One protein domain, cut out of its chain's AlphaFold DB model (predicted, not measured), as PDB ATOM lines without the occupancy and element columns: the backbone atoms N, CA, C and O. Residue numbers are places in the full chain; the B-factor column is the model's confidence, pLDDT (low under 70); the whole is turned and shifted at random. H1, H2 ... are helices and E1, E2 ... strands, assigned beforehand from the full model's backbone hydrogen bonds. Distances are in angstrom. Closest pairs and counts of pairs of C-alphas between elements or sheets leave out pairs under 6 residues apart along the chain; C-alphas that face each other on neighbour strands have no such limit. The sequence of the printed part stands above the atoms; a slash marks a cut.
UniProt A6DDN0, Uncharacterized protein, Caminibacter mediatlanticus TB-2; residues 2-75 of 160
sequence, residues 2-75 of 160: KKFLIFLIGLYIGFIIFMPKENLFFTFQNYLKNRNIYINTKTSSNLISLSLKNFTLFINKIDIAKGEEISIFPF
ATOM      1  N   LYS A   2       8.739  21.535  32.977       88.69
ATOM      2  CA  LYS A   2       8.206  20.392  32.190       88.69
ATOM      3  C   LYS A   2       6.794  20.621  31.611       88.69
ATOM      4  O   LYS A   2       6.582  20.393  30.428       88.69
ATOM      5  N   LYS A   3       5.860  21.154  32.413       93.00
ATOM      6  CA  LYS A   3       4.487  21.483  31.969       93.00
ATOM      7  C   LYS A   3       4.451  22.534  30.847       93.00
ATOM      8  O   LYS A   3       3.664  22.408  29.919       93.00
ATOM      9  N   PHE A   4       5.338  23.528  30.908       94.44
ATOM     10  CA  PHE A   4       5.452  24.576  29.889       94.44
ATOM     11  C   PHE A   4       6.017  24.034  28.569       94.44
ATOM     12  O   PHE A   4       5.512  24.365  27.503       94.44
ATOM     13  N   LEU A   5       7.012  23.141  28.635       93.88
ATOM     14  CA  LEU A   5       7.560  22.491  27.443       93.88
ATOM     15  C   LEU A   5       6.513  21.608  26.746       93.88
ATOM     16  O   LEU A   5       6.376  21.668  25.529       93.88
ATOM     17  N   ILE A   6       5.740  20.834  27.515       95.19
ATOM     18  CA  ILE A   6       4.637  20.017  26.985       95.19
ATOM     19  C   ILE A   6       3.588  20.905  26.308       95.19
ATOM     20  O   ILE A   6       3.146  20.588  25.208       95.19
ATOM     21  N   PHE A   7       3.234  22.031  26.931       96.00
ATOM     22  CA  PHE A   7       2.320  23.001  26.334       96.00
ATOM     23  C   PHE A   7       2.851  23.551  25.001       96.00
ATOM     24  O   PHE A   7       2.124  23.528  24.014       96.00
ATOM     25  N   LEU A   8       4.119  23.976  24.937       94.19
ATOM     26  CA  LEU A   8       4.725  24.482  23.698       94.19
ATOM     27  C   LEU A   8       4.758  23.431  22.584       94.19
ATOM     28  O   LEU A   8       4.456  23.746  21.436       94.19
ATOM     29  N   ILE A   9       5.099  22.184  22.915       93.38
ATOM     30  CA  ILE A   9       5.102  21.078  21.951       93.38
ATOM     31  C   ILE A   9       3.676  20.798  21.461       93.38
ATOM     32  O   ILE A   9       3.463  20.651  20.260       93.38
ATOM     33  N   GLY A  10       2.696  20.772  22.367       95.06
ATOM     34  CA  GLY A  10       1.287  20.600  22.019       95.06
ATOM     35  C   GLY A  10       0.770  21.718  21.114       95.06
ATOM     36  O   GLY A  10       0.146  21.437  20.094       95.06
ATOM     37  N   LEU A  11       1.100  22.973  21.431       94.81
ATOM     38  CA  LEU A  11       0.774  24.140  20.611       94.81
ATOM     39  C   LEU A  11       1.396  24.030  19.212       94.81
ATOM     40  O   LEU A  11       0.718  24.264  18.218       94.81
ATOM     41  N   TYR A  12       2.668  23.637  19.129       91.88
ATOM     42  CA  TYR A  12       3.379  23.451  17.865       91.88
ATOM     43  C   TYR A  12       2.743  22.364  16.989       91.88
ATOM     44  O   TYR A  12       2.507  22.583  15.799       91.88
ATOM     45  N   ILE A  13       2.418  21.209  17.576       92.31
ATOM     46  CA  ILE A  13       1.737  20.113  16.871       92.31
ATOM     47  C   ILE A  13       0.351  20.567  16.410       92.31
ATOM     48  O   ILE A  13      -0.007  20.358  15.250       92.31
ATOM     49  N   GLY A  14      -0.402  21.232  17.291       93.19
ATOM     50  CA  GLY A  14      -1.703  21.807  16.964       93.19
ATOM     51  C   GLY A  14      -1.608  22.767  15.781       93.19
ATOM     52  O   GLY A  14      -2.366  22.631  14.826       93.19
ATOM     53  N   PHE A  15      -0.623  23.669  15.784       91.75
ATOM     54  CA  PHE A  15      -0.406  24.604  14.684       91.75
ATOM     55  C   PHE A  15      -0.187  23.879  13.353       91.75
ATOM     56  O   PHE A  15      -0.847  24.210  12.376       91.75
ATOM     57  N   ILE A  16       0.666  22.851  13.307       90.38
ATOM     58  CA  ILE A  16       0.914  22.087  12.072       90.38
ATOM     59  C   ILE A  16      -0.351  21.372  11.587       90.38
ATOM     60  O   ILE A  16      -0.662  21.415  10.394       90.38
ATOM     61  N   ILE A  17      -1.080  20.718  12.494       91.31
ATOM     62  CA  ILE A  17      -2.272  19.937  12.149       91.31
ATOM     63  C   ILE A  17      -3.379  20.856  11.626       91.31
ATOM     64  O   ILE A  17      -3.897  20.617  10.534       91.31
ATOM     65  N   PHE A  18      -3.682  21.927  12.359       91.62
ATOM     66  CA  PHE A  18      -4.800  22.827  12.074       91.62
ATOM     67  C   PHE A  18      -4.470  23.945  11.074       91.62
ATOM     68  O   PHE A  18      -5.353  24.727  10.728       91.62
ATOM     69  N   MET A  19      -3.232  24.036  10.575       90.56
ATOM     70  CA  MET A  19      -2.887  25.038   9.565       90.56
ATOM     71  C   MET A  19      -3.715  24.834   8.279       90.56
ATOM     72  O   MET A  19      -3.751  23.706   7.768       90.56
ATOM     73  N   PRO A  20      -4.303  25.898   7.691       91.69
ATOM     74  CA  PRO A  20      -5.083  25.817   6.454       91.69
ATOM     75  C   PRO A  20      -4.159  25.716   5.227       91.69
ATOM     76  O   PRO A  20      -4.001  26.660   4.449       91.69
ATOM     77  N   LYS A  21      -3.503  24.559   5.073       92.25
ATOM     78  CA  LYS A  21      -2.456  24.309   4.065       92.25
ATOM     79  C   LYS A  21      -2.945  24.569   2.635       92.25
ATOM     80  O   LYS A  21      -2.216  25.156   1.840       92.25
ATOM     81  N   GLU A  22      -4.180  24.180   2.325       91.88
ATOM     82  CA  GLU A  22      -4.786  24.384   1.002       91.88
ATOM     83  C   GLU A  22      -5.006  25.868   0.691       91.88
ATOM     84  O   GLU A  22      -4.599  26.342  -0.368       91.88
ATOM     85  N   ASN A  23      -5.548  26.643   1.635       92.00
ATOM     86  CA  ASN A  23      -5.756  28.082   1.452       92.00
ATOM     87  C   ASN A  23      -4.430  28.830   1.248       92.00
ATOM     88  O   ASN A  23      -4.355  29.752   0.432       92.00
ATOM     89  N   LEU A  24      -3.369  28.426   1.956       90.88
ATOM     90  CA  LEU A  24      -2.026  28.966   1.737       90.88
ATOM     91  C   LEU A  24      -1.532  28.674   0.318       90.88
ATOM     92  O   LEU A  24      -1.003  29.567  -0.345       90.88
ATOM     93  N   PHE A  25      -1.756  27.456  -0.178       93.00
ATOM     94  CA  PHE A  25      -1.415  27.103  -1.551       93.00
ATOM     95  C   PHE A  25      -2.211  27.908  -2.582       93.00
ATOM     96  O   PHE A  25      -1.610  28.435  -3.514       93.00
ATOM     97  N   PHE A  26      -3.522  28.092  -2.408       93.06
ATOM     98  CA  PHE A  26      -4.316  28.915  -3.330       93.06
ATOM     99  C   PHE A  26      -3.894  30.388  -3.312       93.06
ATOM    100  O   PHE A  26      -3.849  31.041  -4.355       93.06
ATOM    101  N   THR A  27      -3.497  30.907  -2.149       93.50
ATOM    102  CA  THR A  27      -2.924  32.255  -2.034       93.50
ATOM    103  C   THR A  27      -1.616  32.360  -2.820       93.50
ATOM    104  O   THR A  27      -1.416  33.301  -3.590       93.50
ATOM    105  N   PHE A  28      -0.743  31.361  -2.687       91.94
ATOM    106  CA  PHE A  28       0.493  31.273  -3.459       91.94
ATOM    107  C   PHE A  28       0.230  31.148  -4.968       91.94
ATOM    108  O   PHE A  28       0.870  31.831  -5.765       91.94
ATOM    109  N   GLN A  29      -0.753  30.347  -5.373       92.19
ATOM    110  CA  GLN A  29      -1.149  30.191  -6.771       92.19
ATOM    111  C   GLN A  29      -1.673  31.508  -7.365       92.19
ATOM    112  O   GLN A  29      -1.322  31.851  -8.492       92.19
ATOM    113  N   ASN A  30      -2.441  32.289  -6.601       94.12
ATOM    114  CA  ASN A  30      -2.883  33.624  -7.014       94.12
ATOM    115  C   ASN A  30      -1.705  34.593  -7.178       94.12
ATOM    116  O   ASN A  30      -1.648  35.343  -8.151       94.12
ATOM    117  N   TYR A  31      -0.726  34.542  -6.272       93.56
ATOM    118  CA  TYR A  31       0.501  35.326  -6.404       93.56
ATOM    119  C   TYR A  31       1.304  34.946  -7.662       93.56
ATOM    120  O   TYR A  31       1.790  35.824  -8.378       93.56
ATOM    121  N   LEU A  32       1.413  33.650  -7.967       92.75
ATOM    122  CA  LEU A  32       2.065  33.145  -9.181       92.75
ATOM    123  C   LEU A  32       1.322  33.545 -10.461       92.75
ATOM    124  O   LEU A  32       1.957  33.914 -11.453       92.75
ATOM    125  N   LYS A  33      -0.012  33.545 -10.428       91.25
ATOM    126  CA  LYS A  33      -0.861  33.949 -11.554       91.25
ATOM    127  C   LYS A  33      -0.588  35.385 -11.995       91.25
ATOM    128  O   LYS A  33      -0.534  35.642 -13.194       91.25
ATOM    129  N   ASN A  34      -0.311  36.293 -11.055       91.94
ATOM    130  CA  ASN A  34       0.084  37.677 -11.358       91.94
ATOM    131  C   ASN A  34       1.421  37.777 -12.117       91.94
ATOM    132  O   ASN A  34       1.752  38.830 -12.653       91.94
ATOM    133  N   ARG A  35       2.193  36.687 -12.170       92.00
ATOM    134  CA  ARG A  35       3.459  36.555 -12.906       92.00
ATOM    135  C   ARG A  35       3.343  35.586 -14.089       92.00
ATOM    136  O   ARG A  35       4.361  35.104 -14.573       92.00
ATOM    137  N   ASN A  36       2.121  35.287 -14.539       93.19
ATOM    138  CA  ASN A  36       1.816  34.329 -15.608       93.19
ATOM    139  C   ASN A  36       2.310  32.893 -15.345       93.19
ATOM    140  O   ASN A  36       2.555  32.146 -16.293       93.19
ATOM    141  N   ILE A  37       2.447  32.496 -14.077       93.81
ATOM    142  CA  ILE A  37       2.810  31.131 -13.681       93.81
ATOM    143  C   ILE A  37       1.554  30.423 -13.165       93.81
ATOM    144  O   ILE A  37       0.877  30.924 -12.267       93.81
ATOM    145  N   TYR A  38       1.248  29.245 -13.710       93.50
ATOM    146  CA  TYR A  38       0.080  28.449 -13.336       93.50
ATOM    147  C   TYR A  38       0.490  27.021 -13.007       93.50
ATOM    148  O   TYR A  38       1.297  26.419 -13.706       93.50
ATOM    149  N   ILE A  39      -0.111  26.460 -11.964       94.25
ATOM    150  CA  ILE A  39       0.060  25.057 -11.589       94.25
ATOM    151  C   ILE A  39      -1.323  24.419 -11.654       94.25
ATOM    152  O   ILE A  39      -2.177  24.746 -10.836       94.25
ATOM    153  N   ASN A  40      -1.565  23.552 -12.631       94.38
ATOM    154  CA  ASN A  40      -2.773  22.733 -12.670       94.38
ATOM    155  C   ASN A  40      -2.510  21.454 -11.877       94.38
ATOM    156  O   ASN A  40      -1.555  20.747 -12.182       94.38
ATOM    157  N   THR A  41      -3.293  21.166 -10.840       95.38
ATOM    158  CA  THR A  41      -3.044  20.016  -9.963       95.38
ATOM    159  C   THR A  41      -4.271  19.667  -9.129       95.38
ATOM    160  O   THR A  41      -5.157  20.499  -8.936       95.38
ATOM    161  N   LYS A  42      -4.305  18.442  -8.597       94.00
ATOM    162  CA  LYS A  42      -5.248  18.040  -7.551       94.00
ATOM    163  C   LYS A  42      -4.567  18.150  -6.189       94.00
ATOM    164  O   LYS A  42      -3.572  17.467  -5.945       94.00
ATOM    165  N   THR A  43      -5.105  18.987  -5.311       94.25
ATOM    166  CA  THR A  43      -4.627  19.141  -3.933       94.25
ATOM    167  C   THR A  43      -5.175  18.029  -3.040       94.25
ATOM    168  O   THR A  43      -6.304  17.576  -3.207       94.25
ATOM    169  N   SER A  44      -4.362  17.574  -2.094       93.38
ATOM    170  CA  SER A  44      -4.743  16.632  -1.045       93.38
ATOM    171  C   SER A  44      -3.949  16.973   0.207       93.38
ATOM    172  O   SER A  44      -2.727  16.812   0.229       93.38
ATOM    173  N   SER A  45      -4.619  17.445   1.253       91.38
ATOM    174  CA  SER A  45      -3.970  17.726   2.535       91.38
ATOM    175  C   SER A  45      -3.948  16.498   3.447       91.38
ATOM    176  O   SER A  45      -4.959  15.828   3.630       91.38
ATOM    177  N   ASN A  46      -2.808  16.267   4.093       91.44
ATOM    178  CA  ASN A  46      -2.666  15.367   5.237       91.44
ATOM    179  C   ASN A  46      -2.378  16.195   6.508       91.44
ATOM    180  O   ASN A  46      -2.302  17.426   6.471       91.44
ATOM    181  N   LEU A  47      -2.190  15.527   7.653       90.38
ATOM    182  CA  LEU A  47      -1.948  16.197   8.942       90.38
ATOM    183  C   LEU A  47      -0.724  17.126   8.915       90.38
ATOM    184  O   LEU A  47      -0.772  18.228   9.452       90.38
ATOM    185  N   ILE A  48       0.358  16.702   8.260       91.94
ATOM    186  CA  ILE A  48       1.662  17.387   8.304       91.94
ATOM    187  C   ILE A  48       2.104  17.985   6.965       91.94
ATOM    188  O   ILE A  48       3.132  18.654   6.909       91.94
ATOM    189  N   SER A  49       1.367  17.736   5.881       94.44
ATOM    190  CA  SER A  49       1.795  18.108   4.533       94.44
ATOM    191  C   SER A  49       0.622  18.377   3.605       94.44
ATOM    192  O   SER A  49      -0.474  17.858   3.804       94.44
ATOM    193  N   LEU A  50       0.884  19.147   2.556       96.19
ATOM    194  CA  LEU A  50       0.002  19.285   1.403       96.19
ATOM    195  C   LEU A  50       0.631  18.570   0.208       96.19
ATOM    196  O   LEU A  50       1.761  18.890  -0.150       96.19
ATOM    197  N   SER A  51      -0.093  17.641  -0.409       96.75
ATOM    198  CA  SER A  51       0.323  16.980  -1.647       96.75
ATOM    199  C   SER A  51      -0.431  17.555  -2.847       96.75
ATOM    200  O   SER A  51      -1.652  17.692  -2.826       96.75
ATOM    201  N   LEU A  52       0.302  17.851  -3.915       96.25
ATOM    202  CA  LEU A  52      -0.192  18.257  -5.225       96.25
ATOM    203  C   LEU A  52       0.048  17.086  -6.176       96.25
ATOM    204  O   LEU A  52       1.198  16.766  -6.472       96.25
ATOM    205  N   LYS A  53      -1.014  16.408  -6.606       97.00
ATOM    206  CA  LYS A  53      -0.922  15.208  -7.449       97.00
ATOM    207  C   LYS A  53      -1.091  15.559  -8.922       97.00
ATOM    208  O   LYS A  53      -1.927  16.403  -9.258       97.00
ATOM    209  N   ASN A  54      -0.340  14.865  -9.778       96.12
ATOM    210  CA  ASN A  54      -0.371  14.964 -11.239       96.12
ATOM    211  C   ASN A  54      -0.377  16.422 -11.704       96.12
ATOM    212  O   ASN A  54      -1.360  16.901 -12.271       96.12
ATOM    213  N   PHE A  55       0.681  17.152 -11.357       95.00
ATOM    214  CA  PHE A  55       0.746  18.578 -11.624       95.00
ATOM    215  C   PHE A  55       1.251  18.867 -13.041       95.00
ATOM    216  O   PHE A  55       2.095  18.147 -13.579       95.00
ATOM    217  N   THR A  56       0.781  19.972 -13.606       95.88
ATOM    218  CA  THR A  56       1.292  20.571 -14.842       95.88
ATOM    219  C   THR A  56       1.605  22.038 -14.576       95.88
ATOM    220  O   THR A  56       0.763  22.776 -14.060       95.88
ATOM    221  N   LEU A  57       2.831  22.451 -14.882       94.31
ATOM    222  CA  LEU A  57       3.357  23.792 -14.687       94.31
ATOM    223  C   LEU A  57       3.353  24.534 -16.019       94.31
ATOM    224  O   LEU A  57       4.020  24.137 -16.974       94.31
ATOM    225  N   PHE A  58       2.671  25.670 -16.027       94.38
ATOM    226  CA  PHE A  58       2.641  26.581 -17.152       94.38
ATOM    227  C   PHE A  58       3.347  27.882 -16.795       94.38
ATOM    228  O   PHE A  58       3.112  28.443 -15.723       94.38
ATOM    229  N   ILE A  59       4.147  28.408 -17.718       93.25
ATOM    230  CA  ILE A  59       4.644  29.788 -17.661       93.25
ATOM    231  C   ILE A  59       4.243  30.458 -18.965       93.25
ATOM    232  O   ILE A  59       4.434  29.894 -20.039       93.25
ATOM    233  N   ASN A  60       3.635  31.641 -18.885       92.94
ATOM    234  CA  ASN A  60       3.096  32.352 -20.049       92.94
ATOM    235  C   ASN A  60       2.148  31.480 -20.895       92.94
ATOM    236  O   ASN A  60       2.146  31.565 -22.118       92.94
ATOM    237  N   LYS A  61       1.338  30.635 -20.235       89.94
ATOM    238  CA  LYS A  61       0.412  29.661 -20.856       89.94
ATOM    239  C   LYS A  61       1.084  28.545 -21.672       89.94
ATOM    240  O   LYS A  61       0.381  27.759 -22.299       89.94
ATOM    241  N   ILE A  62       2.411  28.440 -21.640       91.94
ATOM    242  CA  ILE A  62       3.167  27.350 -22.261       91.94
ATOM    243  C   ILE A  62       3.348  26.252 -21.220       91.94
ATOM    244  O   ILE A  62       3.754  26.550 -20.098       91.94
ATOM    245  N   ASP A  63       3.050  25.003 -21.577       92.00
ATOM    246  CA  ASP A  63       3.312  23.846 -20.718       92.00
ATOM    247  C   ASP A  63       4.816  23.546 -20.695       92.00
ATOM    248  O   ASP A  63       5.399  23.135 -21.701       92.00
ATOM    249  N   ILE A  64       5.447  23.774 -19.544       93.62
ATOM    250  CA  ILE A  64       6.899  23.656 -19.377       93.62
ATOM    251  C   ILE A  64       7.278  22.358 -18.680       93.62
ATOM    252  O   ILE A  64       8.339  21.796 -18.968       93.62
ATOM    253  N   ALA A  65       6.447  21.883 -17.755       94.50
ATOM    254  CA  ALA A  65       6.771  20.712 -16.961       94.50
ATOM    255  C   ALA A  65       5.526  20.015 -16.429       94.50
ATOM    256  O   ALA A  65       4.569  20.653 -16.002       94.50
ATOM    257  N   LYS A  66       5.601  18.694 -16.321       96.25
ATOM    258  CA  LYS A  66       4.608  17.864 -15.636       96.25
ATOM    259  C   LYS A  66       5.286  16.985 -14.598       96.25
ATOM    260  O   LYS A  66       6.454  16.646 -14.761       96.25
ATOM    261  N   GLY A  67       4.576  16.579 -13.557       95.81
ATOM    262  CA  GLY A  67       5.115  15.621 -12.599       95.81
ATOM    263  C   GLY A  67       4.057  14.943 -11.750       95.81
ATOM    264  O   GLY A  67       2.879  15.296 -11.787       95.81
ATOM    265  N   GLU A  68       4.481  13.934 -11.002       96.94
ATOM    266  CA  GLU A  68       3.559  13.051 -10.282       96.94
ATOM    267  C   GLU A  68       3.095  13.642  -8.954       96.94
ATOM    268  O   GLU A  68       1.904  13.614  -8.643       96.94
ATOM    269  N   GLU A  69       4.019  14.179  -8.160       96.44
ATOM    270  CA  GLU A  69       3.707  14.667  -6.820       96.44
ATOM    271  C   GLU A  69       4.601  15.843  -6.430       96.44
ATOM    272  O   GLU A  69       5.815  15.797  -6.641       96.44
ATOM    273  N   ILE A  70       4.008  16.864  -5.808       96.75
ATOM    274  CA  ILE A  70       4.716  17.850  -4.987       96.75
ATOM    275  C   ILE A  70       4.176  17.765  -3.562       96.75
ATOM    276  O   ILE A  70       2.990  17.978  -3.349       96.75
ATOM    277  N   SER A  71       5.029  17.501  -2.581       96.69
ATOM    278  CA  SER A  71       4.695  17.529  -1.159       96.69
ATOM    279  C   SER A  71       5.297  18.774  -0.508       96.69
ATOM    280  O   SER A  71       6.504  19.005  -0.576       96.69
ATOM    281  N   ILE A  72       4.459  19.569   0.149       95.94
ATOM    282  CA  ILE A  72       4.851  20.765   0.895       95.94
ATOM    283  C   ILE A  72       4.741  20.449   2.384       95.94
ATOM    284  O   ILE A  72       3.665  20.104   2.872       95.94
ATOM    285  N   PHE A  73       5.853  20.588   3.099       95.00
ATOM    286  CA  PHE A  73       5.991  20.345   4.530       95.00
ATOM    287  C   PHE A  73       6.293  21.666   5.251       95.00
ATOM    288  O   PHE A  73       7.442  22.126   5.243       95.00
ATOM    289  N   PRO A  74       5.277  22.300   5.850       91.06
ATOM    290  CA  PRO A  74       5.388  23.626   6.435       91.06
ATOM    291  C   PRO A  74       5.756  23.557   7.922       91.06
ATOM    292  O   PRO A  74       4.978  23.961   8.787       91.06
ATOM    293  N   PHE A  75       6.911  22.977   8.258       91.62
ATOM    294  CA  PHE A  75       7.331  22.946   9.658       91.62
ATOM    295  C   PHE A  75       7.831  24.324  10.104       91.62
ATOM    296  O   PHE A  75       8.382  25.101   9.325       91.62
TER     297      PHE A  75
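What this domain is: This is residues 2 to 75 of the 160 residues of an uncharacterized protein of Caminibacter mediatlanticus TB-2 (UniProt A6DDN0). A three-stranded antiparallel sheet, twisted and folded over by a sharp bend in each strand, holds one helix, H2, in the hollow of its bend, while its other face is bare of named helices. A second helix, H1, runs away from this body as an arm, and its residues 2 to 11 stick out. The printed part has 74 residues, with two named helices followed by three named strands, in the order H1, H2, E1, E2, E3; the sheet's order is E1, E2, E3, and the class is mixed, helices and strands. The whole is loose, with a radius of gyration of the C-alphas of 15.9 A, and the C-alphas span 55 by 24 by 13 A, a length to which the arm H1 adds.

How they stand to each other: The printed part begins with H1, residues 2 to 18, which is not on the sheet. After a tight link comes H2, residues 21 to 33, and H1 and H2 are apart. In both helices every pair of O i and N i+4 is within hydrogen-bond range. A second tight link leads from H2 to E1, residues 37 to 45, an edge strand; the closest C-alphas of H2 and E1 are those of Leu 32 and Tyr 38, 6.6 A apart. E2, residues 50 to 59, is the inner strand and forms a hairpin with E1. These two are antiparallel, with 170 degrees between their directions; N 40 and O 56 are within hydrogen-bond range at 2.8 A, as are N 51 and O 44 at 2.8 A. E3, residues 62 to 74, is the other edge strand and forms a second hairpin, with E2. They too are antiparallel, at 151 degrees, with N 52 and O 70 at 2.7 A and N 67 and O 55 at 2.9 A. E1, E2 and E3 form a meander, each strand the antiparallel neighbour of the one before. H2 is on this sheet at a height over the sheet of 7.9 A. It only just lies over E2, with 3 of its 13 C-alphas falling on that strand, and it runs along the strands, at 4 degrees to E2 on the local plane. The closest C-alphas of H2 and E2 are those of Lys 21 and Leu 50, 6.2 A apart. H1 is apart from E1 and from E2; it has 1 pair of C-alphas within 8 A with E3, those of Ile 16 and Pro 74, 7.4 A apart.

Where its parts are: H1 begins at C-alpha 2, at (8.206, 20.392, 32.190), and runs 24.1 A to C-alpha 18, at (-4.800, 22.827, 12.074). H2 measures 18.4 A from C-alpha 21 to C-alpha 33. E1 measures 22.1 A from C-alpha 37 to C-alpha 45 and bends by 68 degrees at residue 42. E2 measures 22.3 A from C-alpha 50 to C-alpha 59 and bends by 84 degrees at residue 54. E3, the longest strand, measures 29.0 A, bends by 80 degrees at residue 68 and ends at C-alpha 74, at (5.388, 23.626, 6.435).

The domain as a whole: The two C-alphas farthest apart are those of Lys 2 and Ile 62, at 55.1 A, while those of Lys 2 and Phe 75, the first and last printed, are 22.7 A apart. Without residues 2 to 11, which stand free, the body has 64 residues and spans 40 by 24 by 15 A. The printed part has no cut, and no link between its named elements is long. The mean pLDDT of the printed part is 93.5, and no printed residue is under 70.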